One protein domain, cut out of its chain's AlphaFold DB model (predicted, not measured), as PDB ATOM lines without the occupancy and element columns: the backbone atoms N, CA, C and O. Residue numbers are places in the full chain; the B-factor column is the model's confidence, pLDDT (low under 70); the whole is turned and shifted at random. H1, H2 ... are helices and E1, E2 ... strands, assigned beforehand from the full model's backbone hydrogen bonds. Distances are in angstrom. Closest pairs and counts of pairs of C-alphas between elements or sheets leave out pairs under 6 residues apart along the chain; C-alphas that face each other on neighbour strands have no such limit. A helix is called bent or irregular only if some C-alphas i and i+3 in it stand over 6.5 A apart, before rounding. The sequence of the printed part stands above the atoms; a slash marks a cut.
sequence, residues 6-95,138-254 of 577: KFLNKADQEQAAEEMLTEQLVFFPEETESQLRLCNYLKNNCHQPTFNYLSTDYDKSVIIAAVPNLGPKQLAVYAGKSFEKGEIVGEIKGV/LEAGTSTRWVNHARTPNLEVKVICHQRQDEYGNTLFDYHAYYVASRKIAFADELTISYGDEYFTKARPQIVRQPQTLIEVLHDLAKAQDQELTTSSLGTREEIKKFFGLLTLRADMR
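This is residues 6 to 95 and 138 to 254 of the 577 residues of the protein "SET domain protein" of Legionella tucsonensis (UniProt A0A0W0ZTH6). A long two-stranded arm, the hairpin E4 and E5, reaches away from a body that has the small hairpin E1 and E2 in its middle and helices H1, H4 and H5 gathered at the end away from the arm. E3 is paired with E5 where the arm joins the body, the short helix H3 lies between E3 and the hairpin E1 and E2, H2 lies to one side of the body, and residues 198 to 203 stick out as a loose loop. The printed part has 207 residues, with five named helices and five named strands in the order H1 H2 E1 E2 E3 H3 E4 E5 H4 H5; its class is mixed, helices and strands, and under half of its residues are in named elements. One sheet has the order E3 - E5 - E4 and the other E1 - E2, both antiparallel. The whole is compact, with a radius of gyration of the C-alphas of 18.4 A, yet elongated in outline, 66 by 40 by 36 A, and the arm makes much of the length.

H1, residues 10 to 22, begins with C-alpha 10 at (15.673, -8.539, -24.678) and is 18.2 A long. H2, residues 32 to 45, is 19.7 A long. E1 is residues 62 to 66, E2 residues 75 to 79 and E3 residues 88 to 92. After the cut comes H3, residues 143 to 146, neither bent nor irregular, but only just: C-alphas 143 and 146 are 6.4 A apart. E4, residues 155 to 165, is 31.7 A long and ends with C-alpha 165 at (19.580, -51.274, -62.823). E5, residues 171 to 181, is 30.5 A long. H4, residues 214 to 224, is 15.4 A long. H5, residues 237 to 254, is 25.8 A long and ends with C-alpha 254 at (13.165, -23.563, -9.015).

In the strongly twisted sheet E3 E5 E4, E5 is the inner strand. E5 and E4, a hairpin, run antiparallel at 160 degrees, with N 160 and O 176 2.8 A apart, within hydrogen-bond range. E3 and E5 are antiparallel at 127 degrees, with N 89 and O 179 at 2.8 A. H3 only grazes this sheet with its residues 143 to 145; the closest C-alphas of H3 and E3 are those of Thr 144 and Ile 92, 5.9 A apart. The closest C-alphas of H3 and E2 are those of Trp 146 and Ala 76, 5.0 A apart. The hairpin E1 and E2 is antiparallel at 148 degrees, with N 65 and O 76 at 2.9 A. The closest C-alphas of H4 and E2 are those of Leu 214 and Tyr 78, 6.7 A apart. H4 and H5 only just touch, with 3 pairs of C-alphas within 8 A, the closest being Ala 222 and Leu 247 at 6.8 A; they run the same way at a shallow tilt of 21 degrees. H1, with residues 21 to 22 alone, touches H5, about perpendicular at 80 degrees; the closest C-alphas are those of Leu 21 and Thr 248, 5.6 A apart. H2 touches no helix. In H1, H2, H4 and H5 every O i to N i+4 pair is within hydrogen-bond range; H3 is too short for such a pair.

The two C-alphas farthest apart, those of Tyr 168 and Asp 226, are 66.9 A from each other. Residues 96 to 137 are not printed, and C-alphas 95 and 138 are 8.2 A apart across this cut. The links H2 to E1, E5 to H4 and H4 to H5 are long, with 16, 32 and 12 residues. The mean pLDDT of the printed part is 83.0; it is under 70 at residues 6 to 8, 196 to 211, 226 to 233 and 253 to 254.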
ATOM      1  N   LYS A   6      16.749  -5.373 -37.970       59.16
ATOM      2  CA  LYS A   6      15.984  -5.543 -36.729       59.16
ATOM      3  C   LYS A   6      16.720  -6.525 -35.823       59.16
ATOM      4  O   LYS A   6      16.802  -7.704 -36.141       59.16
ATOM      5  N   PHE A   7      17.218  -6.044 -34.691       65.31
ATOM      6  CA  PHE A   7      17.614  -6.915 -33.585       65.31
ATOM      7  C   PHE A   7      16.356  -7.399 -32.849       65.31
ATOM      8  O   PHE A   7      15.352  -6.680 -32.804       65.31
ATOM      9  N   LEU A   8      16.398  -8.607 -32.286       69.12
ATOM     10  CA  LEU A   8      15.395  -9.035 -31.309       69.12
ATOM     11  C   LEU A   8      15.490  -8.156 -30.060       69.12
ATOM     12  O   LEU A   8      16.550  -7.596 -29.768       69.12
ATOM     13  N   ASN A   9      14.373  -7.994 -29.354       79.50
ATOM     14  CA  ASN A   9      14.390  -7.281 -28.083       79.50
ATOM     15  C   ASN A   9      14.734  -8.250 -26.937       79.50
ATOM     16  O   ASN A   9      14.588  -9.463 -27.083       79.50
ATOM     17  N   LYS A  10      15.187  -7.717 -25.797       81.19
ATOM     18  CA  LYS A  10      15.673  -8.539 -24.678       81.19
ATOM     19  C   LYS A  10      14.605  -9.499 -24.134       81.19
ATOM     20  O   LYS A  10      14.939 -10.640 -23.846       81.19
ATOM     21  N   ALA A  11      13.335  -9.089 -24.103       83.12
ATOM     22  CA  ALA A  11      12.240  -9.954 -23.666       83.12
ATOM     23  C   ALA A  11      11.952 -11.094 -24.662       83.12
ATOM     24  O   ALA A  11      11.641 -12.196 -24.225       83.12
ATOM     25  N   ASP A  12      12.127 -10.881 -25.978       82.00
ATOM     26  CA  ASP A  12      12.022 -11.967 -26.975       82.00
ATOM     27  C   ASP A  12      13.095 -13.046 -26.718       82.00
ATOM     28  O   ASP A  12      12.837 -14.240 -26.857       82.00
ATOM     29  N   GLN A  13      14.310 -12.617 -26.344       80.69
ATOM     30  CA  GLN A  13      15.442 -13.501 -26.039       80.69
ATOM     31  C   GLN A  13      15.258 -14.214 -24.689       80.69
ATOM     32  O   GLN A  13      15.539 -15.405 -24.583       80.69
ATOM     33  N   GLU A  14      14.765 -13.507 -23.668       83.19
ATOM     34  CA  GLU A  14      14.467 -14.059 -22.339       83.19
ATOM     35  C   GLU A  14      13.324 -15.080 -22.392       83.19
ATOM     36  O   GLU A  14      13.471 -16.177 -21.856       83.19
ATOM     37  N   GLN A  15      12.241 -14.788 -23.124       84.69
ATOM     38  CA  GLN A  15      11.168 -15.752 -23.380       84.69
ATOM     39  C   GLN A  15      11.703 -16.995 -24.101       84.69
ATOM     40  O   GLN A  15      11.403 -18.113 -23.701       84.69
ATOM     41  N   ALA A  16      12.513 -16.828 -25.149       84.31
ATOM     42  CA  ALA A  16      13.057 -17.958 -25.898       84.31
ATOM     43  C   ALA A  16      14.031 -18.820 -25.064       84.31
ATOM     44  O   ALA A  16      14.107 -20.033 -25.258       84.31
ATOM     45  N   ALA A  17      14.742 -18.214 -24.109       85.88
ATOM     46  CA  ALA A  17      15.549 -18.920 -23.118       85.88
ATOM     47  C   ALA A  17      14.685 -19.704 -22.103       85.88
ATOM     48  O   ALA A  17      15.013 -20.845 -21.770       85.88
ATOM     49  N   GLU A  18      13.563 -19.136 -21.650       84.38
ATOM     50  CA  GLU A  18      12.601 -19.831 -20.783       84.38
ATOM     51  C   GLU A  18      11.874 -20.972 -21.517       84.38
ATOM     52  O   GLU A  18      11.756 -22.068 -20.963       84.38
ATOM     53  N   GLU A  19      11.451 -20.766 -22.770       86.00
ATOM     54  CA  GLU A  19      10.898 -21.808 -23.650       86.00
ATOM     55  C   GLU A  19      11.895 -22.960 -23.823       86.00
ATOM     56  O   GLU A  19      11.523 -24.122 -23.673       86.00
ATOM     57  N   MET A  20      13.174 -22.650 -24.071       90.19
ATOM     58  CA  MET A  20      14.223 -23.653 -24.262       90.19
ATOM     59  C   MET A  20      14.405 -24.561 -23.039       90.19
ATOM     60  O   MET A  20      14.556 -25.769 -23.213       90.19
ATOM     61  N   LEU A  21      14.349 -24.017 -21.819       86.12
ATOM     62  CA  LEU A  21      14.408 -24.813 -20.586       86.12
ATOM     63  C   LEU A  21      13.087 -25.541 -20.288       86.12
ATOM     64  O   LEU A  21      13.114 -26.676 -19.821       86.12
ATOM     65  N   THR A  22      11.942 -24.908 -20.552       81.38
ATOM     66  CA  THR A  22      10.608 -25.422 -20.187       81.38
ATOM     67  C   THR A  22      10.146 -26.558 -21.091       81.38
ATOM     68  O   THR A  22       9.699 -27.587 -20.599       81.38
ATOM     69  N   GLU A  23      10.294 -26.394 -22.403       81.56
ATOM     70  CA  GLU A  23       9.935 -27.399 -23.412       81.56
ATOM     71  C   GLU A  23      11.126 -28.340 -23.722       81.56
ATOM     72  O   GLU A  23      11.044 -29.194 -24.604       81.56
ATOM     73  N   GLN A  24      12.245 -28.184 -22.997       88.44
ATOM     74  CA  GLN A  24      13.478 -28.977 -23.099       88.44
ATOM     75  C   GLN A  24      14.076 -29.040 -24.521       88.44
ATOM     76  O   GLN A  24      14.412 -30.111 -25.034       88.44
ATOM     77  N   LEU A  25      14.231 -27.883 -25.171       90.88
ATOM     78  CA  LEU A  25      14.530 -27.755 -26.606       90.88
ATOM     79  C   LEU A  25      16.014 -27.965 -26.973       90.88
ATOM     80  O   LEU A  25      16.622 -27.127 -27.642       90.88
ATOM     81  N   VAL A  26      16.588 -29.100 -26.562       94.62
ATOM     82  CA  VAL A  26      17.863 -29.650 -27.056       94.62
ATOM     83  C   VAL A  26      17.646 -31.126 -27.384       94.62
ATOM     84  O   VAL A  26      17.433 -31.946 -26.491       94.62
ATOM     85  N   PHE A  27      17.667 -31.451 -28.673       95.50
ATOM     86  CA  PHE A  27      17.264 -32.725 -29.257       95.50
ATOM     87  C   PHE A  27      18.447 -33.442 -29.927       95.50
ATOM     88  O   PHE A  27      19.216 -32.841 -30.681       95.50
ATOM     89  N   PHE A  28      18.539 -34.750 -29.696       95.62
ATOM     90  CA  PHE A  28      19.597 -35.647 -30.163       95.62
ATOM     91  C   PHE A  28      18.992 -36.603 -31.211       95.62
ATOM     92  O   PHE A  28      18.302 -37.543 -30.822       95.62
ATOM     93  N   PRO A  29      19.104 -36.336 -32.531       93.19
ATOM     94  CA  PRO A  29      18.105 -36.844 -33.479       93.19
ATOM     95  C   PRO A  29      18.195 -38.336 -33.839       93.19
ATOM     96  O   PRO A  29      17.263 -38.850 -34.445       93.19
ATOM     97  N   GLU A  30      19.250 -39.054 -33.452       93.00
ATOM     98  CA  GLU A  30      19.316 -40.525 -33.485       93.00
ATOM     99  C   GLU A  30      18.490 -41.205 -32.378       93.00
ATOM    100  O   GLU A  30      18.248 -42.408 -32.447       93.00
ATOM    101  N   GLU A  31      18.055 -40.463 -31.357       93.56
ATOM    102  CA  GLU A  31      17.294 -40.999 -30.230       93.56
ATOM    103  C   GLU A  31      15.787 -40.898 -30.496       93.56
ATOM    104  O   GLU A  31      15.227 -39.801 -30.551       93.56
ATOM    105  N   THR A  32      15.097 -42.038 -30.604       90.75
ATOM    106  CA  THR A  32      13.649 -42.106 -30.885       90.75
ATOM    107  C   THR A  32      12.808 -41.275 -29.911       90.75
ATOM    108  O   THR A  32      11.866 -40.603 -30.323       90.75
ATOM    109  N   GLU A  33      13.161 -41.255 -28.623       90.88
ATOM    110  CA  GLU A  33      12.499 -40.414 -27.615       90.88
ATOM    111  C   GLU A  33      12.648 -38.916 -27.937       90.88
ATOM    112  O   GLU A  33      11.679 -38.154 -27.898       90.88
ATOM    113  N   SER A  34      13.846 -38.495 -28.349       92.75
ATOM    114  CA  SER A  34      14.104 -37.115 -28.752       92.75
ATOM    115  C   SER A  34      13.400 -36.746 -30.062       92.75
ATOM    116  O   SER A  34      12.970 -35.599 -30.204       92.75
ATOM    117  N   GLN A  35      13.251 -37.683 -31.006       92.12
ATOM    118  CA  GLN A  35      12.427 -37.490 -32.207       92.12
ATOM    119  C   GLN A  35      10.950 -37.298 -31.831       92.12
ATOM    120  O   GLN A  35      10.319 -36.337 -32.271       92.12
ATOM    121  N   LEU A  36      10.407 -38.151 -30.953       90.75
ATOM    122  CA  LEU A  36       9.030 -38.050 -30.459       90.75
ATOM    123  C   LEU A  36       8.781 -36.719 -29.733       90.75
ATOM    124  O   LEU A  36       7.768 -36.063 -29.986       90.75
ATOM    125  N   ARG A  37       9.716 -36.269 -28.884       92.12
ATOM    126  CA  ARG A  37       9.631 -34.965 -28.208       92.12
ATOM    127  C   ARG A  37       9.667 -33.800 -29.207       92.12
ATOM    128  O   ARG A  37       8.900 -32.854 -29.046       92.12
ATOM    129  N   LEU A  38      10.484 -33.881 -30.263       92.00
ATOM    130  CA  LEU A  38      10.525 -32.881 -31.340       92.00
ATOM    131  C   LEU A  38       9.201 -32.829 -32.125       92.00
ATOM    132  O   LEU A  38       8.658 -31.746 -32.340       92.00
ATOM    133  N   CYS A  39       8.628 -33.978 -32.493       90.25
ATOM    134  CA  CYS A  39       7.326 -34.036 -33.165       90.25
ATOM    135  C   CYS A  39       6.184 -33.515 -32.273       90.25
ATOM    136  O   CYS A  39       5.349 -32.736 -32.736       90.25
ATOM    137  N   ASN A  40       6.174 -33.863 -30.980       89.62
ATOM    138  CA  ASN A  40       5.213 -33.325 -30.009       89.62
ATOM    139  C   ASN A  40       5.339 -31.801 -29.859       89.62
ATOM    140  O   ASN A  40       4.324 -31.101 -29.847       89.62
ATOM    141  N   TYR A  41       6.563 -31.268 -29.826       90.00
ATOM    142  CA  TYR A  41       6.796 -29.827 -29.815       90.00
ATOM    143  C   TYR A  41       6.226 -29.144 -31.072       90.00
ATOM    144  O   TYR A  41       5.489 -28.166 -30.960       90.00
ATOM    145  N   LEU A  42       6.485 -29.681 -32.269       86.88
ATOM    146  CA  LEU A  42       5.985 -29.126 -33.537       86.88
ATOM    147  C   LEU A  42       4.450 -29.180 -33.649       86.88
ATOM    148  O   LEU A  42       3.823 -28.230 -34.129       86.88
ATOM    149  N   LYS A  43       3.840 -30.257 -33.145       85.25
ATOM    150  CA  LYS A  43       2.388 -30.427 -33.016       85.25
ATOM    151  C   LYS A  43       1.769 -29.372 -32.099       85.25
ATOM    152  O   LYS A  43       0.816 -28.708 -32.505       85.25
ATOM    153  N   ASN A  44       2.323 -29.197 -30.900       85.38
ATOM    154  CA  ASN A  44       1.762 -28.321 -29.869       85.38
ATOM    155  C   ASN A  44       2.035 -26.833 -30.148       85.38
ATOM    156  O   ASN A  44       1.159 -25.994 -29.952       85.38
ATOM    157  N   ASN A  45       3.238 -26.495 -30.626       82.75
ATOM    158  CA  ASN A  45       3.708 -25.111 -30.713       82.75
ATOM    159  C   ASN A  45       3.752 -24.518 -32.123       82.75
ATOM    160  O   ASN A  45       3.695 -23.289 -32.227       82.75
ATOM    161  N   CYS A  46       3.839 -25.343 -33.173       74.31
ATOM    162  CA  CYS A  46       4.120 -24.909 -34.551       74.31
ATOM    163  C   CYS A  46       3.027 -25.300 -35.569       74.31
ATOM    164  O   CYS A  46       3.246 -25.178 -36.776       74.31
ATOM    165  N   HIS A  47       1.862 -25.756 -35.088       74.19
ATOM    166  CA  HIS A  47       0.700 -26.180 -35.885       74.19
ATOM    167  C   HIS A  47       0.995 -27.273 -36.931       74.19
ATOM    168  O   HIS A  47       0.392 -27.288 -38.001       74.19
ATOM    169  N   GLN A  48       1.905 -28.204 -36.627       77.38
ATOM    170  CA  GLN A  48       2.276 -29.310 -37.521       77.38
ATOM    171  C   GLN A  48       1.984 -30.665 -36.853       77.38
ATOM    172  O   GLN A  48       2.905 -31.364 -36.433       77.38
ATOM    173  N   PRO A  49       0.696 -31.040 -36.703       71.88
ATOM    174  CA  PRO A  49       0.283 -32.222 -35.943       71.88
ATOM    175  C   PRO A  49       0.600 -33.557 -36.633       71.88
ATOM    176  O   PRO A  49       0.496 -34.600 -35.992       71.88
ATOM    177  N   THR A  50       0.949 -33.518 -37.919       80.62
ATOM    178  CA  THR A  50       1.219 -34.666 -38.796       80.62
ATOM    179  C   THR A  50       2.699 -34.825 -39.155       80.62
ATOM    180  O   THR A  50       3.019 -35.704 -39.949       80.62
ATOM    181  N   PHE A  51       3.603 -34.003 -38.601       86.81
ATOM    182  CA  PHE A  51       5.011 -34.033 -39.004       86.81
ATOM    183  C   PHE A  51       5.688 -35.376 -38.688       86.81
ATOM    184  O   PHE A  51       5.721 -35.813 -37.537       86.81
ATOM    185  N   ASN A  52       6.276 -35.984 -39.717       88.94
ATOM    186  CA  ASN A  52       7.009 -37.240 -39.640       88.94
ATOM    187  C   ASN A  52       8.526 -37.009 -39.748       88.94
ATOM    188  O   ASN A  52       9.022 -36.542 -40.777       88.94
ATOM    189  N   TYR A  53       9.275 -37.367 -38.705       92.50
ATOM    190  CA  TYR A  53      10.735 -37.284 -38.739       92.50
ATOM    191  C   TYR A  53      11.324 -38.432 -39.573       92.50
ATOM    192  O   TYR A  53      10.988 -39.598 -39.375       92.50
ATOM    193  N   LEU A  54      12.215 -38.104 -40.508       91.94
ATOM    194  CA  LEU A  54      12.881 -39.067 -41.384       91.94
ATOM    195  C   LEU A  54      14.323 -39.298 -40.905       91.94
ATOM    196  O   LEU A  54      15.205 -38.482 -41.171       91.94
ATOM    197  N   SER A  55      14.557 -40.411 -40.208       90.81
ATOM    198  CA  SER A  55      15.875 -40.787 -39.669       90.81
ATOM    199  C   SER A  55      16.942 -40.975 -40.751       90.81
ATOM    200  O   SER A  55      16.679 -41.549 -41.811       90.81
ATOM    201  N   THR A  56      18.176 -40.550 -40.461       92.31
ATOM    202  CA  THR A  56      19.340 -40.728 -41.343       92.31
ATOM    203  C   THR A  56      20.594 -41.164 -40.581       92.31
ATOM    204  O   THR A  56      20.773 -40.842 -39.407       92.31
ATOM    205  N   ASP A  57      21.537 -41.813 -41.272       91.94
ATOM    206  CA  ASP A  57      22.846 -42.188 -40.708       91.94
ATOM    207  C   ASP A  57      23.683 -40.999 -40.203       91.94
ATOM    208  O   ASP A  57      24.664 -41.199 -39.476       91.94
ATOM    209  N   TYR A  58      23.318 -39.776 -40.590       94.88
ATOM    210  CA  TYR A  58      24.013 -38.536 -40.258       94.88
ATOM    211  C   TYR A  58      23.544 -37.917 -38.936       94.88
ATOM    212  O   TYR A  58      24.295 -37.141 -38.349       94.88
ATOM    213  N   ASP A  59      22.368 -38.298 -38.427       93.75
ATOM    214  CA  ASP A  59      21.720 -37.663 -37.268       93.75
ATOM    215  C   ASP A  59      22.587 -37.698 -35.993       93.75
ATOM    216  O   ASP A  59      22.722 -36.689 -35.295       93.75
ATOM    217  N   LYS A  60      23.343 -38.789 -35.803       93.44
ATOM    218  CA  LYS A  60      24.384 -38.943 -34.763       93.44
ATOM    219  C   LYS A  60      25.476 -37.861 -34.769       93.44
ATOM    220  O   LYS A  60      26.173 -37.670 -33.775       93.44
ATOM    221  N   SER A  61      25.637 -37.137 -35.876       94.94
ATOM    222  CA  SER A  61      26.638 -36.076 -36.050       94.94
ATOM    223  C   SER A  61      26.093 -34.665 -35.789       94.94
ATOM    224  O   SER A  61      26.861 -33.706 -35.853       94.94
ATOM    225  N   VAL A  62      24.797 -34.511 -35.493       96.38
ATOM    226  CA  VAL A  62      24.125 -33.208 -35.336       96.38
ATOM    227  C   VAL A  62      23.255 -33.138 -34.080       96.38
ATOM    228  O   VAL A  62      22.820 -34.159 -33.556       96.38
ATOM    229  N   ILE A  63      23.016 -31.927 -33.579       97.12
ATOM    230  CA  ILE A  63      22.127 -31.636 -32.444       97.12
ATOM    231  C   ILE A  63      21.129 -30.578 -32.918       97.12
ATOM    232  O   ILE A  63      21.546 -29.567 -33.477       97.12
ATOM    233  N   ILE A  64      19.827 -30.771 -32.708       96.50
ATOM    234  CA  ILE A  64      18.815 -29.740 -33.001       96.50
ATOM    235  C   ILE A  64      18.508 -29.022 -31.688       96.50
ATOM    236  O   ILE A  64      18.199 -29.678 -30.701       96.50
ATOM    237  N   ALA A  65      18.570 -27.695 -31.636       94.56
ATOM    238  CA  ALA A  65      18.257 -26.957 -30.411       94.56
ATOM    239  C   ALA A  65      17.608 -25.601 -30.696       94.56
ATOM    240  O   ALA A  65      17.741 -25.057 -31.793       94.56
ATOM    241  N   ALA A  66      16.903 -25.048 -29.708       90.19
ATOM    242  CA  ALA A  66      16.369 -23.694 -29.804       90.19
ATOM    243  C   ALA A  66      17.483 -22.637 -29.898       90.19
ATOM    244  O   ALA A  66      18.620 -22.850 -29.469       90.19
ATOM    245  N   VAL A  67      17.149 -21.478 -30.472       85.88
ATOM    246  CA  VAL A  67      18.072 -20.340 -30.578       85.88
ATOM    247  C   VAL A  67      17.428 -19.089 -29.990       85.88
ATOM    248  O   VAL A  67      16.686 -18.401 -30.694       85.88
ATOM    249  N   PRO A  68      17.753 -18.710 -28.739       80.88
ATOM    250  CA  PRO A  68      17.223 -17.485 -28.140       80.88
ATOM    251  C   PRO A  68      17.500 -16.221 -28.973       80.88
ATOM    252  O   PRO A  68      16.674 -15.316 -29.046       80.88
ATOM    253  N   ASN A  69      18.614 -16.208 -29.714       77.12
ATOM    254  CA  ASN A  69      18.988 -15.154 -30.665       77.12
ATOM    255  C   ASN A  69      18.237 -15.158 -32.016       77.12
ATOM    256  O   ASN A  69      18.526 -14.318 -32.871       77.12
ATOM    257  N   LEU A  70      17.273 -16.060 -32.216       76.31
ATOM    258  CA  LEU A  70      16.267 -15.983 -33.284       76.31
ATOM    259  C   LEU A  70      14.856 -15.665 -32.741       76.31
ATOM    260  O   LEU A  70      13.983 -15.287 -33.521       76.31
ATOM    261  N   GLY A  71      14.660 -15.725 -31.419       80.88
ATOM    262  CA  GLY A  71      13.389 -15.477 -30.739       80.88
ATOM    263  C   GLY A  71      12.602 -16.755 -30.427       80.88
ATOM    264  O   GLY A  71      13.082 -17.862 -30.688       80.88
ATOM    265  N   PRO A  72      11.397 -16.618 -29.845       80.50
ATOM    266  CA  PRO A  72      10.593 -17.756 -29.420       80.50
ATOM    267  C   PRO A  72      10.207 -18.660 -30.597       80.50
ATOM    268  O   PRO A  72      10.035 -18.218 -31.742       80.50
ATOM    269  N   LYS A  73      10.074 -19.954 -30.304       82.50
ATOM    270  CA  LYS A  73       9.747 -21.018 -31.268       82.50
ATOM    271  C   LYS A  73      10.692 -21.173 -32.472       82.50
ATOM    272  O   LYS A  73      10.287 -21.717 -33.500       82.50
ATOM    273  N   GLN A  74      11.945 -20.723 -32.365       84.75
ATOM    274  CA  GLN A  74      12.968 -20.897 -33.406       84.75
ATOM    275  C   GLN A  74      13.987 -21.980 -33.030       84.75
ATOM    276  O   GLN A  74      14.565 -21.948 -31.944       84.75
ATOM    277  N   LEU A  75      14.239 -22.909 -33.958       89.94
ATOM    278  CA  LEU A  75      15.236 -23.978 -33.836       89.94
ATOM    279  C   LEU A  75      16.406 -23.759 -34.814       89.94
ATOM    280  O   LEU A  75      16.275 -23.058 -35.820       89.94
ATOM    281  N   ALA A  76      17.538 -24.394 -34.531       91.69
ATOM    282  CA  ALA A  76      18.673 -24.556 -35.432       91.69
ATOM    283  C   ALA A  76      19.261 -25.962 -35.319       91.69
ATOM    284  O   ALA A  76      19.004 -26.679 -34.350       91.69
ATOM    285  N   VAL A  77      20.110 -26.318 -36.280       95.44
ATOM    286  CA  VAL A  77      21.002 -27.475 -36.177       95.44
ATOM    287  C   VAL A  77      22.409 -27.004 -35.815       95.44
ATOM    288  O   VAL A  77      22.924 -26.051 -36.398       95.44
ATOM    289  N   TYR A  78      23.042 -27.701 -34.883       96.44
ATOM    290  CA  TYR A  78      24.412 -27.493 -34.435       96.44
ATOM    291  C   TYR A  78      25.254 -28.745 -34.691       96.44
ATOM    292  O   TYR A  78      24.750 -29.872 -34.734       96.44
ATOM    293  N   ALA A  79      26.557 -28.549 -34.849       96.44
ATOM    294  CA  ALA A  79      27.515 -29.605 -35.122       96.44
ATOM    295  C   ALA A  79      27.753 -30.481 -33.873       96.44
ATOM    296  O   ALA A  79      28.414 -30.068 -32.922       96.44
ATOM    297  N   GLY A  80      27.234 -31.713 -33.872       94.81
ATOM    298  CA  GLY A  80      27.410 -32.692 -32.785       94.81
ATOM    299  C   GLY A  80      28.816 -33.305 -32.718       94.81
ATOM    300  O   GLY A  80      29.149 -33.995 -31.761       94.81
ATOM    301  N   LYS A  81      29.653 -33.018 -33.718       95.31
ATOM    302  CA  LYS A  81      31.099 -33.268 -33.782       95.31
ATOM    303  C   LYS A  81      31.762 -32.145 -34.591       95.31
ATOM    304  O   LYS A  81      31.064 -31.355 -35.217       95.31
ATOM    305  N   SER A  82      33.093 -32.088 -34.639       96.06
ATOM    306  CA  SER A  82      33.764 -31.294 -35.686       96.06
ATOM    307  C   SER A  82      33.635 -31.988 -37.048       96.06
ATOM    308  O   SER A  82      33.699 -33.217 -37.104       96.06
ATOM    309  N   PHE A  83      33.507 -31.210 -38.125       97.62
ATOM    310  CA  PHE A  83      33.469 -31.710 -39.507       97.62
ATOM    311  C   PHE A  83      34.630 -31.149 -40.327       97.62
ATOM    312  O   PHE A  83      34.962 -29.965 -40.209       97.62
ATOM    313  N   GLU A  84      35.217 -31.971 -41.195       98.06
ATOM    314  CA  GLU A  84      36.235 -31.520 -42.152       98.06
ATOM    315  C   GLU A  84      35.623 -31.065 -43.482       98.06
ATOM    316  O   GLU A  84      34.510 -31.443 -43.851       98.06
ATOM    317  N   LYS A  85      36.355 -30.238 -44.243       97.12
ATOM    318  CA  LYS A  85      35.864 -29.755 -45.541       97.12
ATOM    319  C   LYS A  85      35.603 -30.928 -46.498       97.12
ATOM    320  O   LYS A  85      36.504 -31.712 -46.782       97.12
ATOM    321  N   GLY A  86      34.406 -30.958 -47.081       94.50
ATOM    322  CA  GLY A  86      33.949 -31.992 -48.009       94.50
ATOM    323  C   GLY A  86      33.201 -33.149 -47.342       94.50
ATOM    324  O   GLY A  86      32.699 -34.014 -48.051       94.50
ATOM    325  N   GLU A  87      33.093 -33.161 -46.013       97.25
ATOM    326  CA  GLU A  87      32.345 -34.173 -45.269       97.25
ATOM    327  C   GLU A  87      30.825 -33.956 -45.373       97.25
ATOM    328  O   GLU A  87      30.354 -32.815 -45.361       97.25
ATOM    329  N   ILE A  88      30.051 -35.044 -45.474       95.62
ATOM    330  CA  ILE A  88      28.581 -34.994 -45.479       95.62
ATOM    331  C   ILE A  88      28.076 -34.780 -44.047       95.62
ATOM    332  O   ILE A  88      28.468 -35.488 -43.119       95.62
ATOM    333  N   VAL A  89      27.188 -33.800 -43.888       95.56
ATOM    334  CA  VAL A  89      26.648 -33.344 -42.599       95.56
ATOM    335  C   VAL A  89      25.199 -33.794 -42.390       95.56
ATOM    336  O   VAL A  89      24.785 -34.006 -41.254       95.56
ATOM    337  N   GLY A  90      24.437 -33.979 -43.471       93.19
ATOM    338  CA  GLY A  90      23.060 -34.467 -43.428       93.19
ATOM    339  C   GLY A  90      22.491 -34.715 -44.823       93.19
ATOM    340  O   GLY A  90      22.940 -34.114 -45.799       93.19
ATOM    341  N   GLU A  91      21.499 -35.598 -44.913       91.88
ATOM    342  CA  GLU A  91      20.765 -35.900 -46.147       91.88
ATOM    343  C   GLU A  91      19.406 -35.196 -46.149       91.88
ATOM    344  O   GLU A  91      18.698 -35.171 -45.141       91.88
ATOM    345  N   ILE A  92      19.046 -34.627 -47.295       88.56
ATOM    346  CA  ILE A  92      17.848 -33.820 -47.492       88.56
ATOM    347  C   ILE A  92      16.747 -34.742 -48.026       88.56
ATOM    348  O   ILE A  92      16.731 -35.088 -49.206       88.56
ATOM    349  N   LYS A  93      15.826 -35.146 -47.146       88.00
ATOM    350  CA  LYS A  93      14.631 -35.941 -47.484       88.00
ATOM    351  C   LYS A  93      13.373 -35.227 -47.003       88.00
ATOM    352  O   LYS A  93      13.405 -34.555 -45.975       88.00
ATOM    353  N   GLY A  94      12.277 -35.435 -47.725       85.56
ATOM    354  CA  GLY A  94      10.934 -34.934 -47.438       85.56
ATOM    355  C   GLY A  94       9.931 -35.539 -48.419       85.56
ATOM    356  O   GLY A  94      10.186 -36.614 -48.966       85.56
ATOM    357  N   VAL A  95       8.815 -34.856 -48.665       81.06
ATOM    358  CA  VAL A  95       7.799 -35.280 -49.640       81.06
ATOM    359  C   VAL A  95       8.121 -34.683 -51.013       81.06
ATOM    360  O   VAL A  95       8.209 -33.466 -51.140       81.06
ATOM    361  N   LEU A 138       7.584 -29.763 -44.984       81.25
ATOM    362  CA  LEU A 138       6.522 -29.372 -44.050       81.25
ATOM    363  C   LEU A 138       5.924 -30.556 -43.280       81.25
ATOM    364  O   LEU A 138       5.794 -30.468 -42.057       81.25
ATOM    365  N   GLU A 139       5.559 -31.631 -43.988       81.75
ATOM    366  CA  GLU A 139       4.882 -32.810 -43.421       81.75
ATOM    367  C   GLU A 139       5.830 -33.978 -43.118       81.75
ATOM    368  O   GLU A 139       5.561 -34.756 -42.207       81.75
ATOM    369  N   ALA A 140       6.964 -34.089 -43.811       86.25
ATOM    370  CA  ALA A 140       8.010 -35.053 -43.477       86.25
ATOM    371  C   ALA A 140       9.396 -34.457 -43.732       86.25
ATOM    372  O   ALA A 140       9.574 -33.710 -44.691       86.25
ATOM    373  N   GLY A 141      10.383 -34.773 -42.891       89.88
ATOM    374  CA  GLY A 141      11.726 -34.215 -43.052       89.88
ATOM    375  C   GLY A 141      12.775 -34.760 -42.087       89.88
ATOM    376  O   GLY A 141      12.446 -35.280 -41.023       89.88
ATOM    377  N   THR A 142      14.046 -34.625 -42.463       91.88
ATOM    378  CA  THR A 142      15.209 -34.964 -41.621       91.88
ATOM    379  C   THR A 142      15.647 -33.760 -40.776       91.88
ATOM    380  O   THR A 142      15.115 -32.651 -40.905       91.88
ATOM    381  N   SER A 143      16.694 -33.942 -39.965       92.06
ATOM    382  CA  SER A 143      17.436 -32.868 -39.293       92.06
ATOM    383  C   SER A 143      17.810 -31.684 -40.205       92.06
ATOM    384  O   SER A 143      17.867 -30.552 -39.721       92.06
ATOM    385  N   THR A 144      17.969 -31.870 -41.524       90.25
ATOM    386  CA  THR A 144      18.314 -30.788 -42.470       90.25
ATOM    387  C   THR A 144      17.279 -29.662 -42.541       90.25
ATOM    388  O   THR A 144      17.608 -28.563 -42.991       90.25
ATOM    389  N   ARG A 145      16.039 -29.904 -42.093       87.19
ATOM    390  CA  ARG A 145      14.936 -28.934 -42.128       87.19
ATOM    391  C   ARG A 145      15.197 -27.655 -41.322       87.19
ATOM    392  O   ARG A 145      14.704 -26.597 -41.704       87.19
ATOM    393  N   TRP A 146      15.957 -27.734 -40.228       89.56
ATOM    394  CA  TRP A 146      16.207 -26.594 -39.327       89.56
ATOM    395  C   TRP A 146      17.559 -25.906 -39.575       89.56
ATOM    396  O   TRP A 146      18.047 -25.158 -38.730       89.56
ATOM    397  N   VAL A 147      18.197 -26.161 -40.723       89.06
ATOM    398  CA  VAL A 147      19.460 -25.509 -41.098       89.06
ATOM    399  C   VAL A 147      19.180 -24.073 -41.544       89.06
ATOM    400  O   VAL A 147      18.546 -23.814 -42.571       89.06
ATOM    401  N   ASN A 148      19.645 -23.122 -40.736       85.62
ATOM    402  CA  ASN A 148      19.313 -21.709 -40.883       85.62
ATOM    403  C   ASN A 148      20.086 -21.019 -42.011       85.62
ATOM    404  O   ASN A 148      21.156 -21.453 -42.445       85.62
ATOM    405  N   HIS A 149      19.574 -19.874 -42.454       82.88
ATOM    406  CA  HIS A 149      20.300 -19.041 -43.401       82.88
ATOM    407  C   HIS A 149      21.488 -18.303 -42.758       82.88
ATOM    408  O   HIS A 149      21.342 -17.643 -41.729       82.88
ATOM    409  N   ALA A 150      22.627 -18.288 -43.454       79.31
ATOM    410  CA  ALA A 150      23.692 -17.312 -43.246       79.31
ATOM    411  C   ALA A 150      24.217 -16.751 -44.577       79.31
ATOM    412  O   ALA A 150      24.322 -17.457 -45.578       79.31
ATOM    413  N   ARG A 151      24.636 -15.476 -44.568       75.44
ATOM    414  CA  ARG A 151      25.308 -14.828 -45.714       75.44
ATOM    415  C   ARG A 151      26.688 -15.433 -46.013       75.44
ATOM    416  O   ARG A 151      27.156 -15.375 -47.144       75.44
ATOM    417  N   THR A 152      27.344 -15.977 -44.993       82.25
ATOM    418  CA  THR A 152      28.633 -16.678 -45.081       82.25
ATOM    419  C   THR A 152      28.453 -18.091 -44.521       82.25
ATOM    420  O   THR A 152      28.850 -18.335 -43.377       82.25
ATOM    421  N   PRO A 153      27.781 -18.984 -45.267       87.62
ATOM    422  CA  PRO A 153      27.428 -20.312 -44.786       87.62
ATOM    423  C   PRO A 153      28.660 -21.197 -44.569       87.62
ATOM    424  O   PRO A 153      29.722 -20.975 -45.157       87.62
ATOM    425  N   ASN A 154      28.505 -22.218 -43.730       93.56
ATOM    426  CA  ASN A 154      29.481 -23.295 -43.538       93.56
ATOM    427  C   ASN A 154      29.097 -24.596 -44.266       93.56
ATOM    428  O   ASN A 154      29.934 -25.492 -44.370       93.56
ATOM    429  N   LEU A 155      27.886 -24.671 -44.823       93.69
ATOM    430  CA  LEU A 155      27.423 -25.772 -45.660       93.69
ATOM    431  C   LEU A 155      27.235 -25.347 -47.125       93.69
ATOM    432  O   LEU A 155      26.834 -24.221 -47.425       93.69
ATOM    433  N   GLU A 156      27.500 -26.286 -48.027       91.00
ATOM    434  CA  GLU A 156      27.130 -26.271 -49.443       91.00
ATOM    435  C   GLU A 156      26.196 -27.459 -49.742       91.00
ATOM    436  O   GLU A 156      26.167 -28.440 -48.998       91.00
ATOM    437  N   VAL A 157      25.402 -27.359 -50.808       87.62
ATOM    438  CA  VAL A 157      24.465 -28.410 -51.236       87.62
ATOM    439  C   VAL A 157      25.122 -29.213 -52.350       87.62
ATOM    440  O   VAL A 157      25.716 -28.621 -53.250       87.62
ATOM    441  N   LYS A 158      25.014 -30.544 -52.314       87.31
ATOM    442  CA  LYS A 158      25.425 -31.416 -53.423       87.31
ATOM    443  C   LYS A 158      24.362 -32.455 -53.712       87.31
ATOM    444  O   LYS A 158      23.926 -33.153 -52.803       87.31
ATOM    445  N   VAL A 159      23.995 -32.571 -54.982       83.81
ATOM    446  CA  VAL A 159      23.187 -33.678 -55.488       83.81
ATOM    447  C   VAL A 159      24.137 -34.767 -55.982       83.81
ATOM    448  O   VAL A 159      25.106 -34.485 -56.685       83.81
ATOM    449  N   ILE A 160      23.881 -36.010 -55.589       83.00
ATOM    450  CA  ILE A 160      24.572 -37.203 -56.079       83.00
ATOM    451  C   ILE A 160      23.534 -38.060 -56.794       83.00
ATOM    452  O   ILE A 160      22.487 -38.376 -56.229       83.00
ATOM    453  N   CYS A 161      23.828 -38.438 -58.037       82.12
ATOM    454  CA  CYS A 161      23.005 -39.365 -58.799       82.12
ATOM    455  C   CYS A 161      23.611 -40.772 -58.744       82.12
ATOM    456  O   CYS A 161      24.722 -41.002 -59.234       82.12
ATOM    457  N   HIS A 162      22.877 -41.723 -58.174       80.50
ATOM    458  CA  HIS A 162      23.207 -43.140 -58.213       80.50
ATOM    459  C   HIS A 162      22.467 -43.811 -59.371       80.50
ATOM    460  O   HIS A 162      21.239 -43.867 -59.404       80.50
ATOM    461  N   GLN A 163      23.222 -44.348 -60.329       80.69
ATOM    462  CA  GLN A 163      22.666 -45.191 -61.387       80.69
ATOM    463  C   GLN A 163      22.548 -46.626 -60.873       80.69
ATOM    464  O   GLN A 163      23.546 -47.230 -60.476       80.69
ATOM    465  N   ARG A 164      21.335 -47.179 -60.900       80.44
ATOM    466  CA  ARG A 164      21.039 -48.573 -60.538       80.44
ATOM    467  C   ARG A 164      20.252 -49.234 -61.668       80.44
ATOM    468  O   ARG A 164      19.460 -48.565 -62.323       80.44
ATOM    469  N   GLN A 165      20.451 -50.525 -61.910       83.31
ATOM    470  CA  GLN A 165      19.580 -51.274 -62.823       83.31
ATOM    471  C   GLN A 165      18.410 -51.879 -62.045       83.31
ATOM    472  O   GLN A 165      18.598 -52.339 -60.918       83.31
ATOM    473  N   ASP A 166      17.210 -51.842 -62.623       80.44
ATOM    474  CA  ASP A 166      16.055 -52.570 -62.089       80.44
ATOM    475  C   ASP A 166      16.107 -54.072 -62.440       80.44
ATOM    476  O   ASP A 166      16.992 -54.537 -63.162       80.44
ATOM    477  N   GLU A 167      15.138 -54.844 -61.941       80.38
ATOM    478  CA  GLU A 167      15.014 -56.288 -62.208       80.38
ATOM    479  C   GLU A 167      14.765 -56.640 -63.694       80.38
ATOM    480  O   GLU A 167      14.859 -57.807 -64.077       80.38
ATOM    481  N   TYR A 168      14.501 -55.640 -64.545       83.56
ATOM    482  CA  TYR A 168      14.298 -55.765 -65.991       83.56
ATOM    483  C   TYR A 168      15.487 -55.227 -66.816       83.56
ATOM    484  O   TYR A 168      15.460 -55.300 -68.046       83.56
ATOM    485  N   GLY A 169      16.539 -54.712 -66.165       77.62
ATOM    486  CA  GLY A 169      17.736 -54.149 -66.796       77.62
ATOM    487  C   GLY A 169      17.624 -52.683 -67.236       77.62
ATOM    488  O   GLY A 169      18.538 -52.184 -67.897       77.62
ATOM    489  N   ASN A 170      16.548 -51.973 -66.884       80.25
ATOM    490  CA  ASN A 170      16.433 -50.537 -67.147       80.25
ATOM    491  C   ASN A 170      17.339 -49.753 -66.188       80.25
ATOM    492  O   ASN A 170      17.374 -50.034 -64.991       80.25
ATOM    493  N   THR A 171      18.034 -48.727 -66.685       75.50
ATOM    494  CA  THR A 171      18.805 -47.818 -65.826       75.50
ATOM    495  C   THR A 171      17.870 -46.828 -65.137       75.50
ATOM    496  O   THR A 171      17.305 -45.941 -65.779       75.50
ATOM    497  N   LEU A 172      17.735 -46.967 -63.821       72.56
ATOM    498  CA  LEU A 172      17.113 -45.994 -62.934       72.56
ATOM    499  C   LEU A 172      18.171 -45.024 -62.399       72.56
ATOM    500  O   LEU A 172      19.315 -45.405 -62.141       72.56
ATOM    501  N   PHE A 173      17.759 -43.776 -62.208       73.38
ATOM    502  CA  PHE A 173      18.583 -42.689 -61.690       73.38
ATOM    503  C   PHE A 173      17.987 -42.256 -60.349       73.38
ATOM    504  O   PHE A 173      16.844 -41.806 -60.306       73.38
ATOM    505  N   ASP A 174      18.738 -42.449 -59.267       76.50
ATOM    506  CA  ASP A 174      18.322 -42.181 -57.887       76.50
ATOM    507  C   ASP A 174      19.081 -40.943 -57.392       76.50
ATOM    508  O   ASP A 174      20.312 -40.956 -57.311       76.50
ATOM    509  N   TYR A 175      18.375 -39.838 -57.149       78.12
ATOM    510  CA  TYR A 175      18.985 -38.541 -56.843       78.12
ATOM    511  C   TYR A 175      18.879 -38.233 -55.350       78.12
ATOM    512  O   TYR A 175      17.782 -38.060 -54.823       78.12
ATOM    513  N   HIS A 176      20.028 -38.105 -54.687       83.31
ATOM    514  CA  HIS A 176      20.120 -37.770 -53.268       83.31
ATOM    515  C   HIS A 176      20.779 -36.405 -53.092       83.31
ATOM    516  O   HIS A 176      21.867 -36.164 -53.615       83.31
ATOM    517  N   ALA A 177      20.141 -35.514 -52.335       86.50
ATOM    518  CA  ALA A 177      20.702 -34.214 -51.992       86.50
ATOM    519  C   ALA A 177      21.291 -34.238 -50.575       86.50
ATOM    520  O   ALA A 177      20.659 -34.703 -49.625       86.50
ATOM    521  N   TYR A 178      22.497 -33.698 -50.425       90.12
ATOM    522  CA  TYR A 178      23.244 -33.666 -49.172       90.12
ATOM    523  C   TYR A 178      23.699 -32.253 -48.821       90.12
ATOM    524  O   TYR A 178      24.115 -31.483 -49.692       90.12
ATOM    525  N   TYR A 179      23.719 -31.949 -47.524       93.56
ATOM    526  CA  TYR A 179      24.555 -30.881 -46.993       93.56
ATOM    527  C   TYR A 179      25.978 -31.378 -46.786       93.56
ATOM    528  O   TYR A 179      26.210 -32.412 -46.157       93.56
ATOM    529  N   VAL A 180      26.934 -30.600 -47.283       95.19
ATOM    530  CA  VAL A 180      28.364 -30.897 -47.250       95.19
ATOM    531  C   VAL A 180      29.106 -29.715 -46.635       95.19
ATOM    532  O   VAL A 180      28.784 -28.562 -46.911       95.19
ATOM    533  N   ALA A 181      30.101 -29.974 -45.792       96.81
ATOM    534  CA  ALA A 181      30.880 -28.928 -45.140       96.81
ATOM    535  C   ALA A 181      31.762 -28.171 -46.158       96.81
ATOM    536  O   ALA A 181      32.736 -28.712 -46.684       96.81
ATOM    537  N   SER A 182      31.454 -26.897 -46.435       94.44
ATOM    538  CA  SER A 182      32.190 -26.067 -47.415       94.44
ATOM    539  C   SER A 182      33.562 -25.599 -46.897       94.44
ATOM    540  O   SER A 182      34.450 -25.201 -47.664       94.44
ATOM    541  N   ARG A 183      33.747 -25.689 -45.576       94.56
ATOM    542  CA  ARG A 183      34.952 -25.408 -44.782       94.56
ATOM    543  C   ARG A 183      34.970 -26.335 -43.559       94.56
ATOM    544  O   ARG A 183      33.967 -26.978 -43.284       94.56
ATOM    545  N   LYS A 184      36.068 -26.358 -42.796       96.75
ATOM    546  CA  LYS A 184      36.081 -27.003 -41.471       96.75
ATOM    547  C   LYS A 184      35.055 -26.336 -40.542       96.75
ATOM    548  O   LYS A 184      34.963 -25.107 -40.523       96.75
ATOM    549  N   ILE A 185      34.316 -27.145 -39.789       96.38
ATOM    550  CA  ILE A 185      33.288 -26.731 -38.822       96.38
ATOM    551  C   ILE A 185      33.705 -27.253 -37.442       96.38
ATOM    552  O   ILE A 185      34.109 -28.413 -37.326       96.38
ATOM    553  N   ALA A 186      33.655 -26.409 -36.412       94.69
ATOM    554  CA  ALA A 186      33.983 -26.812 -35.048       94.69
ATOM    555  C   ALA A 186      32.822 -27.581 -34.392       94.69
ATOM    556  O   ALA A 186      31.680 -27.525 -34.843       94.69
ATOM    557  N   PHE A 187      33.109 -28.293 -33.302       95.00
ATOM    558  CA  PHE A 187      32.057 -28.832 -32.441       95.00
ATOM    559  C   PHE A 187      31.187 -27.692 -31.885       95.00
ATOM    560  O   PHE A 187      31.702 -26.628 -31.547       95.00
ATOM    561  N   ALA A 188      29.878 -27.930 -31.799       93.81
ATOM    562  CA  ALA A 188      28.849 -26.991 -31.364       93.81
ATOM    563  C   ALA A 188      28.668 -25.708 -32.209       93.81
ATOM    564  O   ALA A 188      27.807 -24.904 -31.851       93.81
ATOM    565  N   ASP A 189      29.380 -25.525 -33.331       93.88
ATOM    566  CA  ASP A 189      29.065 -24.491 -34.336       93.88
ATOM    567  C   ASP A 189      27.633 -24.676 -34.871       93.88
ATOM    568  O   ASP A 189      27.195 -25.801 -35.127       93.88
ATOM    569  N   GLU A 190      26.915 -23.581 -35.126       93.50
ATOM    570  CA  GLU A 190      25.643 -23.637 -35.856       93.50
ATOM    571  C   GLU A 190      25.863 -23.971 -37.344       93.50
ATOM    572  O   GLU A 190      26.746 -23.424 -38.012       93.50
ATOM    573  N   LEU A 191      25.023 -24.847 -37.889       93.94
ATOM    574  CA  LEU A 191      25.033 -25.271 -39.284       93.94
ATOM    575  C   LEU A 191      24.111 -24.380 -40.127       93.94
ATOM    576  O   LEU A 191      22.944 -24.172 -39.792       93.94
ATOM    577  N   THR A 192      24.644 -23.831 -41.223       91.19
ATOM    578  CA  THR A 192      23.997 -22.748 -41.981       91.19
ATOM    579  C   THR A 192      24.265 -22.793 -43.488       91.19
ATOM    580  O   THR A 192      25.365 -23.145 -43.922       91.19
ATOM    581  N   ILE A 193      23.273 -22.373 -44.287       87.38
ATOM    582  CA  ILE A 193      23.309 -22.374 -45.766       87.38
ATOM    583  C   ILE A 193      22.921 -21.020 -46.380       87.38
ATOM    584  O   ILE A 193      22.401 -20.127 -45.709       87.38
ATOM    585  N   SER A 194      23.127 -20.864 -47.689       82.69
ATOM    586  CA  SER A 194      22.484 -19.790 -48.453       82.69
ATOM    587  C   SER A 194      21.121 -20.253 -48.978       82.69
ATOM    588  O   SER A 194      21.057 -21.278 -49.644       82.69
ATOM    589  N   TYR A 195      20.050 -19.485 -48.739       75.81
ATOM    590  CA  TYR A 195      18.728 -19.707 -49.363       75.81
ATOM    591  C   TYR A 195      18.610 -19.024 -50.747       75.81
ATOM    592  O   TYR A 195      17.520 -18.922 -51.303       75.81
ATOM    593  N   GLY A 196      19.720 -18.508 -51.292       68.31
ATOM    594  CA  GLY A 196      19.739 -17.725 -52.530       68.31
ATOM    595  C   GLY A 196      19.248 -16.278 -52.363       68.31
ATOM    596  O   GLY A 196      18.651 -15.900 -51.351       68.31
ATOM    597  N   ASP A 197      19.514 -15.440 -53.367       54.34
ATOM    598  CA  ASP A 197      19.120 -14.022 -53.342       54.34
ATOM    599  C   ASP A 197      17.598 -13.821 -53.474       54.34
ATOM    600  O   ASP A 197      17.046 -12.854 -52.935       54.34
ATOM    601  N   GLU A 198      16.901 -14.755 -54.131       52.78
ATOM    602  CA  GLU A 198      15.459 -14.673 -54.397       52.78
ATOM    603  C   GLU A 198      14.602 -14.709 -53.123       52.78
ATOM    604  O   GLU A 198      13.558 -14.051 -53.052       52.78
ATOM    605  N   TYR A 199      15.085 -15.372 -52.064       51.62
ATOM    606  CA  TYR A 199      14.436 -15.422 -50.747       51.62
ATOM    607  C   TYR A 199      14.226 -14.022 -50.124       51.62
ATOM    608  O   TYR A 199      13.344 -13.813 -49.285       51.62
ATOM    609  N   PHE A 200      15.003 -13.027 -50.569       50.66
ATOM    610  CA  PHE A 200      14.945 -11.636 -50.115       50.66
ATOM    611  C   PHE A 200      14.299 -10.663 -51.124       50.66
ATOM    612  O   PHE A 200      14.499  -9.448 -51.022       50.66
ATOM    613  N   THR A 201      13.525 -11.166 -52.092       44.88
ATOM    614  CA  THR A 201      12.797 -10.350 -53.092       44.88
ATOM    615  C   THR A 201      11.743  -9.424 -52.483       44.88
ATOM    616  O   THR A 201      11.513  -8.326 -52.990       44.88
ATOM    617  N   LYS A 202      11.131  -9.810 -51.357       49.06
ATOM    618  CA  LYS A 202      10.351  -8.893 -50.510       49.06
ATOM    619  C   LYS A 202      11.292  -8.205 -49.523       49.06
ATOM    620  O   LYS A 202      12.145  -8.862 -48.932       49.06
ATOM    621  N   ALA A 203      11.099  -6.902 -49.295       46.94
ATOM    622  CA  ALA A 203      11.915  -6.065 -48.406       46.94
ATOM    623  C   ALA A 203      11.710  -6.384 -46.904       46.94
ATOM    624  O   ALA A 203      11.299  -5.538 -46.113       46.94
ATOM    625  N   ARG A 204      11.981  -7.633 -46.517       48.19
ATOM    626  CA  ARG A 204      11.985  -8.118 -45.137       48.19
ATOM    627  C   ARG A 204      13.179  -7.506 -44.385       48.19
ATOM    628  O   ARG A 204      14.277  -7.471 -44.952       48.19
ATOM    629  N   PRO A 205      13.004  -7.045 -43.131       47.75
ATOM    630  CA  PRO A 205      14.127  -6.635 -42.297       47.75
ATOM    631  C   PRO A 205      15.121  -7.787 -42.125       47.75
ATOM    632  O   PRO A 205      14.713  -8.935 -41.949       47.75
ATOM    633  N   GLN A 206      16.419  -7.494 -42.155       50.94
ATOM    634  CA  GLN A 206      17.437  -8.492 -41.840       50.94
ATOM    635  C   GLN A 206      17.633  -8.553 -40.325       50.94
ATOM    636  O   GLN A 206      17.991  -7.554 -39.696       50.94
ATOM    637  N   ILE A 207      17.415  -9.734 -39.745       54.62
ATOM    638  CA  ILE A 207      17.835 -10.024 -38.374       54.62
ATOM    639  C   ILE A 207      19.346 -10.243 -38.414       54.62
ATOM    640  O   ILE A 207      19.830 -11.276 -38.875       54.62
ATOM    641  N   VAL A 208      20.102  -9.228 -37.995       49.22
ATOM    642  CA  VAL A 208      21.560  -9.322 -37.882       49.22
ATOM    643  C   VAL A 208      21.882  -9.963 -36.542       49.22
ATOM    644  O   VAL A 208      21.950  -9.296 -35.514       49.22
ATOM    645  N   ARG A 209      22.055 -11.283 -36.577       60.91
ATOM    646  CA  ARG A 209      22.586 -12.074 -35.468       60.91
ATOM    647  C   ARG A 209      24.106 -12.175 -35.556       60.91
ATOM    648  O   ARG A 209      24.668 -12.184 -36.653       60.91
ATOM    649  N   GLN A 210      24.760 -12.301 -34.409       59.69
ATOM    650  CA  GLN A 210      26.087 -12.909 -34.354       59.69
ATOM    651  C   GLN A 210      25.896 -14.437 -34.402       59.69
ATOM    652  O   GLN A 210      24.954 -14.926 -33.774       59.69
ATOM    653  N   PRO A 211      26.715 -15.194 -35.154       63.88
ATOM    654  CA  PRO A 211      26.776 -16.643 -34.993       63.88
ATOM    655  C   PRO A 211      27.148 -16.974 -33.546       63.88
ATOM    656  O   PRO A 211      27.999 -16.297 -32.972       63.88
ATOM    657  N   GLN A 212      26.519 -18.000 -32.983       76.81
ATOM    658  CA  GLN A 212      26.833 -18.531 -31.660       76.81
ATOM    659  C   GLN A 212      26.943 -20.048 -31.733       76.81
ATOM    660  O   GLN A 212      26.285 -20.700 -32.547       76.81
ATOM    661  N   THR A 213      27.760 -20.597 -30.850       88.94
ATOM    662  CA  THR A 213      27.823 -22.027 -30.571       88.94
ATOM    663  C   THR A 213      26.724 -22.438 -29.590       88.94
ATOM    664  O   THR A 213      26.290 -21.648 -28.747       88.94
ATOM    665  N   LEU A 214      26.317 -23.708 -29.626       91.50
ATOM    666  CA  LEU A 214      25.411 -24.264 -28.612       91.50
ATOM    667  C   LEU A 214      26.018 -24.180 -27.195       91.50
ATOM    668  O   LEU A 214      25.290 -24.020 -26.220       91.50
ATOM    669  N   ILE A 215      27.352 -24.215 -27.083       90.38
ATOM    670  CA  ILE A 215      28.093 -24.038 -25.824       90.38
ATOM    671  C   ILE A 215      27.860 -22.637 -25.234       90.38
ATOM    672  O   ILE A 215      27.581 -22.519 -24.043       90.38
ATOM    673  N   GLU A 216      27.914 -21.578 -26.047       88.38
ATOM    674  CA  GLU A 216      27.629 -20.207 -25.594       88.38
ATOM    675  C   GLU A 216      26.173 -20.049 -25.138       88.38
ATOM    676  O   GLU A 216      25.933 -19.507 -24.059       88.38
ATOM    677  N   VAL A 217      25.213 -20.598 -25.895       89.06
ATOM    678  CA  VAL A 217      23.785 -20.597 -25.517       89.06
ATOM    679  C   VAL A 217      23.575 -21.303 -24.170       89.06
ATOM    680  O   VAL A 217      22.916 -20.762 -23.283       89.06
ATOM    681  N   LEU A 218      24.181 -22.478 -23.975       89.44
ATOM    682  CA  LEU A 218      24.097 -23.238 -22.722       89.44
ATOM    683  C   LEU A 218      24.792 -22.528 -21.548       89.44
ATOM    684  O   LEU A 218      24.296 -22.582 -20.423       89.44
ATOM    685  N   HIS A 219      25.904 -21.827 -21.787       86.38
ATOM    686  CA  HIS A 219      26.556 -21.008 -20.765       86.38
ATOM    687  C   HIS A 219      25.722 -19.784 -20.368       86.38
ATOM    688  O   HIS A 219      25.675 -19.453 -19.184       86.38
ATOM    689  N   ASP A 220      25.052 -19.115 -21.307       84.69
ATOM    690  CA  ASP A 220      24.184 -17.973 -20.995       84.69
ATOM    691  C   ASP A 220      22.897 -18.407 -20.268       84.69
ATOM    692  O   ASP A 220      22.503 -17.758 -19.297       84.69
ATOM    693  N   LEU A 221      22.320 -19.565 -20.621       86.31
ATOM    694  CA  LEU A 221      21.246 -20.202 -19.844       86.31
ATOM    695  C   LEU A 221      21.675 -20.528 -18.405       86.31
ATOM    696  O   LEU A 221      20.921 -20.287 -17.464       86.31
ATOM    697  N   ALA A 222      22.889 -21.050 -18.215       83.75
ATOM    698  CA  ALA A 222      23.412 -21.378 -16.890       83.75
ATOM    699  C   ALA A 222      23.620 -20.130 -16.011       83.75
ATOM    700  O   ALA A 222      23.263 -20.150 -14.831       83.75
ATOM    701  N   LYS A 223      24.126 -19.028 -16.590       82.56
ATOM    702  CA  LYS A 223      24.235 -17.720 -15.912       82.56
ATOM    703  C   LYS A 223      22.863 -17.190 -15.495       82.56
ATOM    704  O   LYS A 223      22.713 -16.737 -14.368       82.56
ATOM    705  N   ALA A 224      21.862 -17.290 -16.373       74.88
ATOM    706  CA  ALA A 224      20.481 -16.894 -16.079       74.88
ATOM    707  C   ALA A 224      19.804 -17.769 -15.000       74.88
ATOM    708  O   ALA A 224      18.754 -17.400 -14.481       74.88
ATOM    709  N   GLN A 225      20.401 -18.913 -14.648       71.12
ATOM    710  CA  GLN A 225      19.975 -19.777 -13.545       71.12
ATOM    711  C   GLN A 225      20.905 -19.699 -12.317       71.12
ATOM    712  O   GLN A 225      20.886 -20.601 -11.480       71.12
ATOM    713  N   ASP A 226      21.717 -18.638 -12.216       68.81
ATOM    714  CA  ASP A 226      22.674 -18.359 -11.129       68.81
ATOM    715  C   ASP A 226      23.651 -19.514 -10.841       68.81
ATOM    716  O   ASP A 226      24.081 -19.730  -9.707       68.81
ATOM    717  N   GLN A 227      23.990 -20.303 -11.865       66.50
ATOM    718  CA  GLN A 227      24.829 -21.483 -11.695       66.50
ATOM    719  C   GLN A 227      26.302 -21.126 -11.888       66.50
ATOM    720  O   GLN A 227      26.734 -20.808 -12.998       66.50
ATOM    721  N   GLU A 228      27.100 -21.250 -10.822       58.00
ATOM    722  CA  GLU A 228      28.557 -21.279 -10.952       58.00
ATOM    723  C   GLU A 228      28.975 -22.510 -11.766       58.00
ATOM    724  O   GLU A 228      28.992 -23.649 -11.294       58.00
ATOM    725  N   LEU A 229      29.305 -22.256 -13.030       55.22
ATOM    726  CA  LEU A 229      29.924 -23.205 -13.941       55.22
ATOM    727  C   LEU A 229      31.348 -23.523 -13.470       55.22
ATOM    728  O   LEU A 229      32.308 -22.854 -13.854       55.22
ATOM    729  N   THR A 230      31.510 -24.603 -12.704       53.31
ATOM    730  CA  THR A 230      32.792 -25.316 -12.681       53.31
ATOM    731  C   THR A 230      33.094 -25.771 -14.104       53.31
ATOM    732  O   THR A 230      32.326 -26.538 -14.682       53.31
ATOM    733  N   THR A 231      34.184 -25.275 -14.690       47.22
ATOM    734  CA  THR A 231      34.472 -25.391 -16.128       47.22
ATOM    735  C   THR A 231      35.004 -26.771 -16.531       47.22
ATOM    736  O   THR A 231      36.101 -26.887 -17.079       47.22
ATOM    737  N   SER A 232      34.223 -27.826 -16.292       53.91
ATOM    738  CA  SER A 232      34.304 -29.046 -17.095       53.91
ATOM    739  C   SER A 232      33.915 -28.675 -18.525       53.91
ATOM    740  O   SER A 232      32.768 -28.304 -18.780       53.91
ATOM    741  N   SER A 233      34.886 -28.685 -19.436       64.12
ATOM    742  CA  SER A 233      34.691 -28.282 -20.828       64.12
ATOM    743  C   SER A 233      33.621 -29.137 -21.499       64.12
ATOM    744  O   SER A 233      33.775 -30.351 -21.553       64.12
ATOM    745  N   LEU A 234      32.589 -28.507 -22.064       79.88
ATOM    746  CA  LEU A 234      31.642 -29.167 -22.964       79.88
ATOM    747  C   LEU A 234      32.371 -29.481 -24.283       79.88
ATOM    748  O   LEU A 234      32.377 -28.663 -25.198       79.88
ATOM    749  N   GLY A 235      33.058 -30.624 -24.343       82.62
ATOM    750  CA  GLY A 235      33.842 -31.067 -25.501       82.62
ATOM    751  C   GLY A 235      33.138 -32.123 -26.355       82.62
ATOM    752  O   GLY A 235      33.565 -32.382 -27.480       82.62
ATOM    753  N   THR A 236      32.072 -32.731 -25.828       89.69
ATOM    754  CA  THR A 236      31.340 -33.849 -26.437       89.69
ATOM    755  C   THR A 236      29.822 -33.652 -26.405       89.69
ATOM    756  O   THR A 236      29.268 -32.891 -25.602       89.69
ATOM    757  N   ARG A 237      29.130 -34.376 -27.291       91.12
ATOM    758  CA  ARG A 237      27.663 -34.447 -27.392       91.12
ATOM    759  C   ARG A 237      27.034 -34.919 -26.076       91.12
ATOM    760  O   ARG A 237      26.030 -34.372 -25.626       91.12
ATOM    761  N   GLU A 238      27.664 -35.897 -25.438       90.25
ATOM    762  CA  GLU A 238      27.217 -36.556 -24.214       90.25
ATOM    763  C   GLU A 238      27.366 -35.638 -22.992       90.25
ATOM    764  O   GLU A 238      26.501 -35.632 -22.115       90.25
ATOM    765  N   GLU A 239      28.420 -34.816 -22.944       89.81
ATOM    766  CA  GLU A 239      28.565 -33.751 -21.945       89.81
ATOM    767  C   GLU A 239      27.493 -32.670 -22.123       89.81
ATOM    768  O   GLU A 239      26.887 -32.267 -21.131       89.81
ATOM    769  N   ILE A 240      27.184 -32.258 -23.361       91.06
ATOM    770  CA  ILE A 240      26.064 -31.343 -23.641       91.06
ATOM    771  C   ILE A 240      24.729 -31.940 -23.166       91.06
ATOM    772  O   ILE A 240      23.969 -31.245 -22.489       91.06
ATOM    773  N   LYS A 241      24.458 -33.225 -23.444       89.62
ATOM    774  CA  LYS A 241      23.236 -33.912 -22.982       89.62
ATOM    775  C   LYS A 241      23.126 -33.916 -21.455       89.62
ATOM    776  O   LYS A 241      22.106 -33.494 -20.911       89.62
ATOM    777  N   LYS A 242      24.188 -34.341 -20.759       88.12
ATOM    778  CA  LYS A 242      24.242 -34.379 -19.286       88.12
ATOM    779  C   LYS A 242      24.101 -32.983 -18.676       88.12
ATOM    780  O   LYS A 242      23.339 -32.803 -17.731       88.12
ATOM    781  N   PHE A 243      24.793 -31.989 -19.230       88.12
ATOM    782  CA  PHE A 243      24.743 -30.614 -18.741       88.12
ATOM    783  C   PHE A 243      23.354 -29.988 -18.907       88.12
ATOM    784  O   PHE A 243      22.835 -29.392 -17.965       88.12
ATOM    785  N   PHE A 244      22.710 -30.174 -20.063       88.88
ATOM    786  CA  PHE A 244      21.358 -29.663 -20.280       88.88
ATOM    787  C   PHE A 244      20.328 -30.328 -19.351       88.88
ATOM    788  O   PHE A 244      19.487 -29.627 -18.795       88.88
ATOM    789  N   GLY A 245      20.448 -31.635 -19.085       86.38
ATOM    790  CA  GLY A 245      19.614 -32.330 -18.092       86.38
ATOM    791  C   GLY A 245      19.763 -31.788 -16.661       86.38
ATOM    792  O   GLY A 245      18.789 -31.723 -15.914       86.38
ATOM    793  N   LEU A 246      20.959 -31.324 -16.279       85.31
ATOM    794  CA  LEU A 246      21.176 -30.638 -14.997       85.31
ATOM    795  C   LEU A 246      20.561 -29.226 -14.976       85.31
ATOM    796  O   LEU A 246      20.070 -28.791 -13.931       85.31
ATOM    797  N   LEU A 247      20.554 -28.513 -16.111       84.38
ATOM    798  CA  LEU A 247      19.887 -27.211 -16.231       84.38
ATOM    799  C   LEU A 247      18.363 -27.335 -16.109       84.38
ATOM    800  O   LEU A 247      17.767 -26.583 -15.337       84.38
ATOM    801  N   THR A 248      17.736 -28.276 -16.826       84.19
ATOM    802  CA  THR A 248      16.275 -28.474 -16.788       84.19
ATOM    803  C   THR A 248      15.811 -28.930 -15.405       84.19
ATOM    804  O   THR A 248      14.916 -28.307 -14.838       84.19
ATOM    805  N   LEU A 249      16.494 -29.906 -14.791       78.50
ATOM    806  CA  LEU A 249      16.188 -30.367 -13.432       78.50
ATOM    807  C   LEU A 249      16.214 -29.220 -12.406       78.50
ATOM    808  O   LEU A 249      15.326 -29.130 -11.556       78.50
ATOM    809  N   ARG A 250      17.197 -28.309 -12.483       74.06
ATOM    810  CA  ARG A 250      17.239 -27.132 -11.596       74.06
ATOM    811  C   ARG A 250      16.187 -26.079 -11.937       74.06
ATOM    812  O   ARG A 250      15.677 -25.453 -11.011       74.06
ATOM    813  N   ALA A 251      15.832 -25.891 -13.208       73.00
ATOM    814  CA  ALA A 251      14.738 -25.000 -13.596       73.00
ATOM    815  C   ALA A 251      13.388 -25.499 -13.045       73.00
ATOM    816  O   ALA A 251      12.615 -24.710 -12.499       73.00
ATOM    817  N   ASP A 252      13.133 -26.808 -13.094       73.06
ATOM    818  CA  ASP A 252      11.923 -27.407 -12.525       73.06
ATOM    819  C   ASP A 252      11.928 -27.411 -10.995       73.06
ATOM    820  O   ASP A 252      10.896 -27.125 -10.386       73.06
ATOM    821  N   MET A 253      13.078 -27.634 -10.348       68.00
ATOM    822  CA  MET A 253      13.206 -27.434  -8.899       68.00
ATOM    823  C   MET A 253      12.937 -25.977  -8.504       68.00
ATOM    824  O   MET A 253      12.125 -25.754  -7.614       68.00
ATOM    825  N   ARG A 254      13.482 -24.988  -9.224       67.31
ATOM    826  CA  ARG A 254      13.165 -23.563  -9.015       67.31
ATOM    827  C   ARG A 254      11.684 -23.251  -9.226       67.31
ATOM    828  O   ARG A 254      11.113 -22.493  -8.450       67.31
TER     829      ARG A 254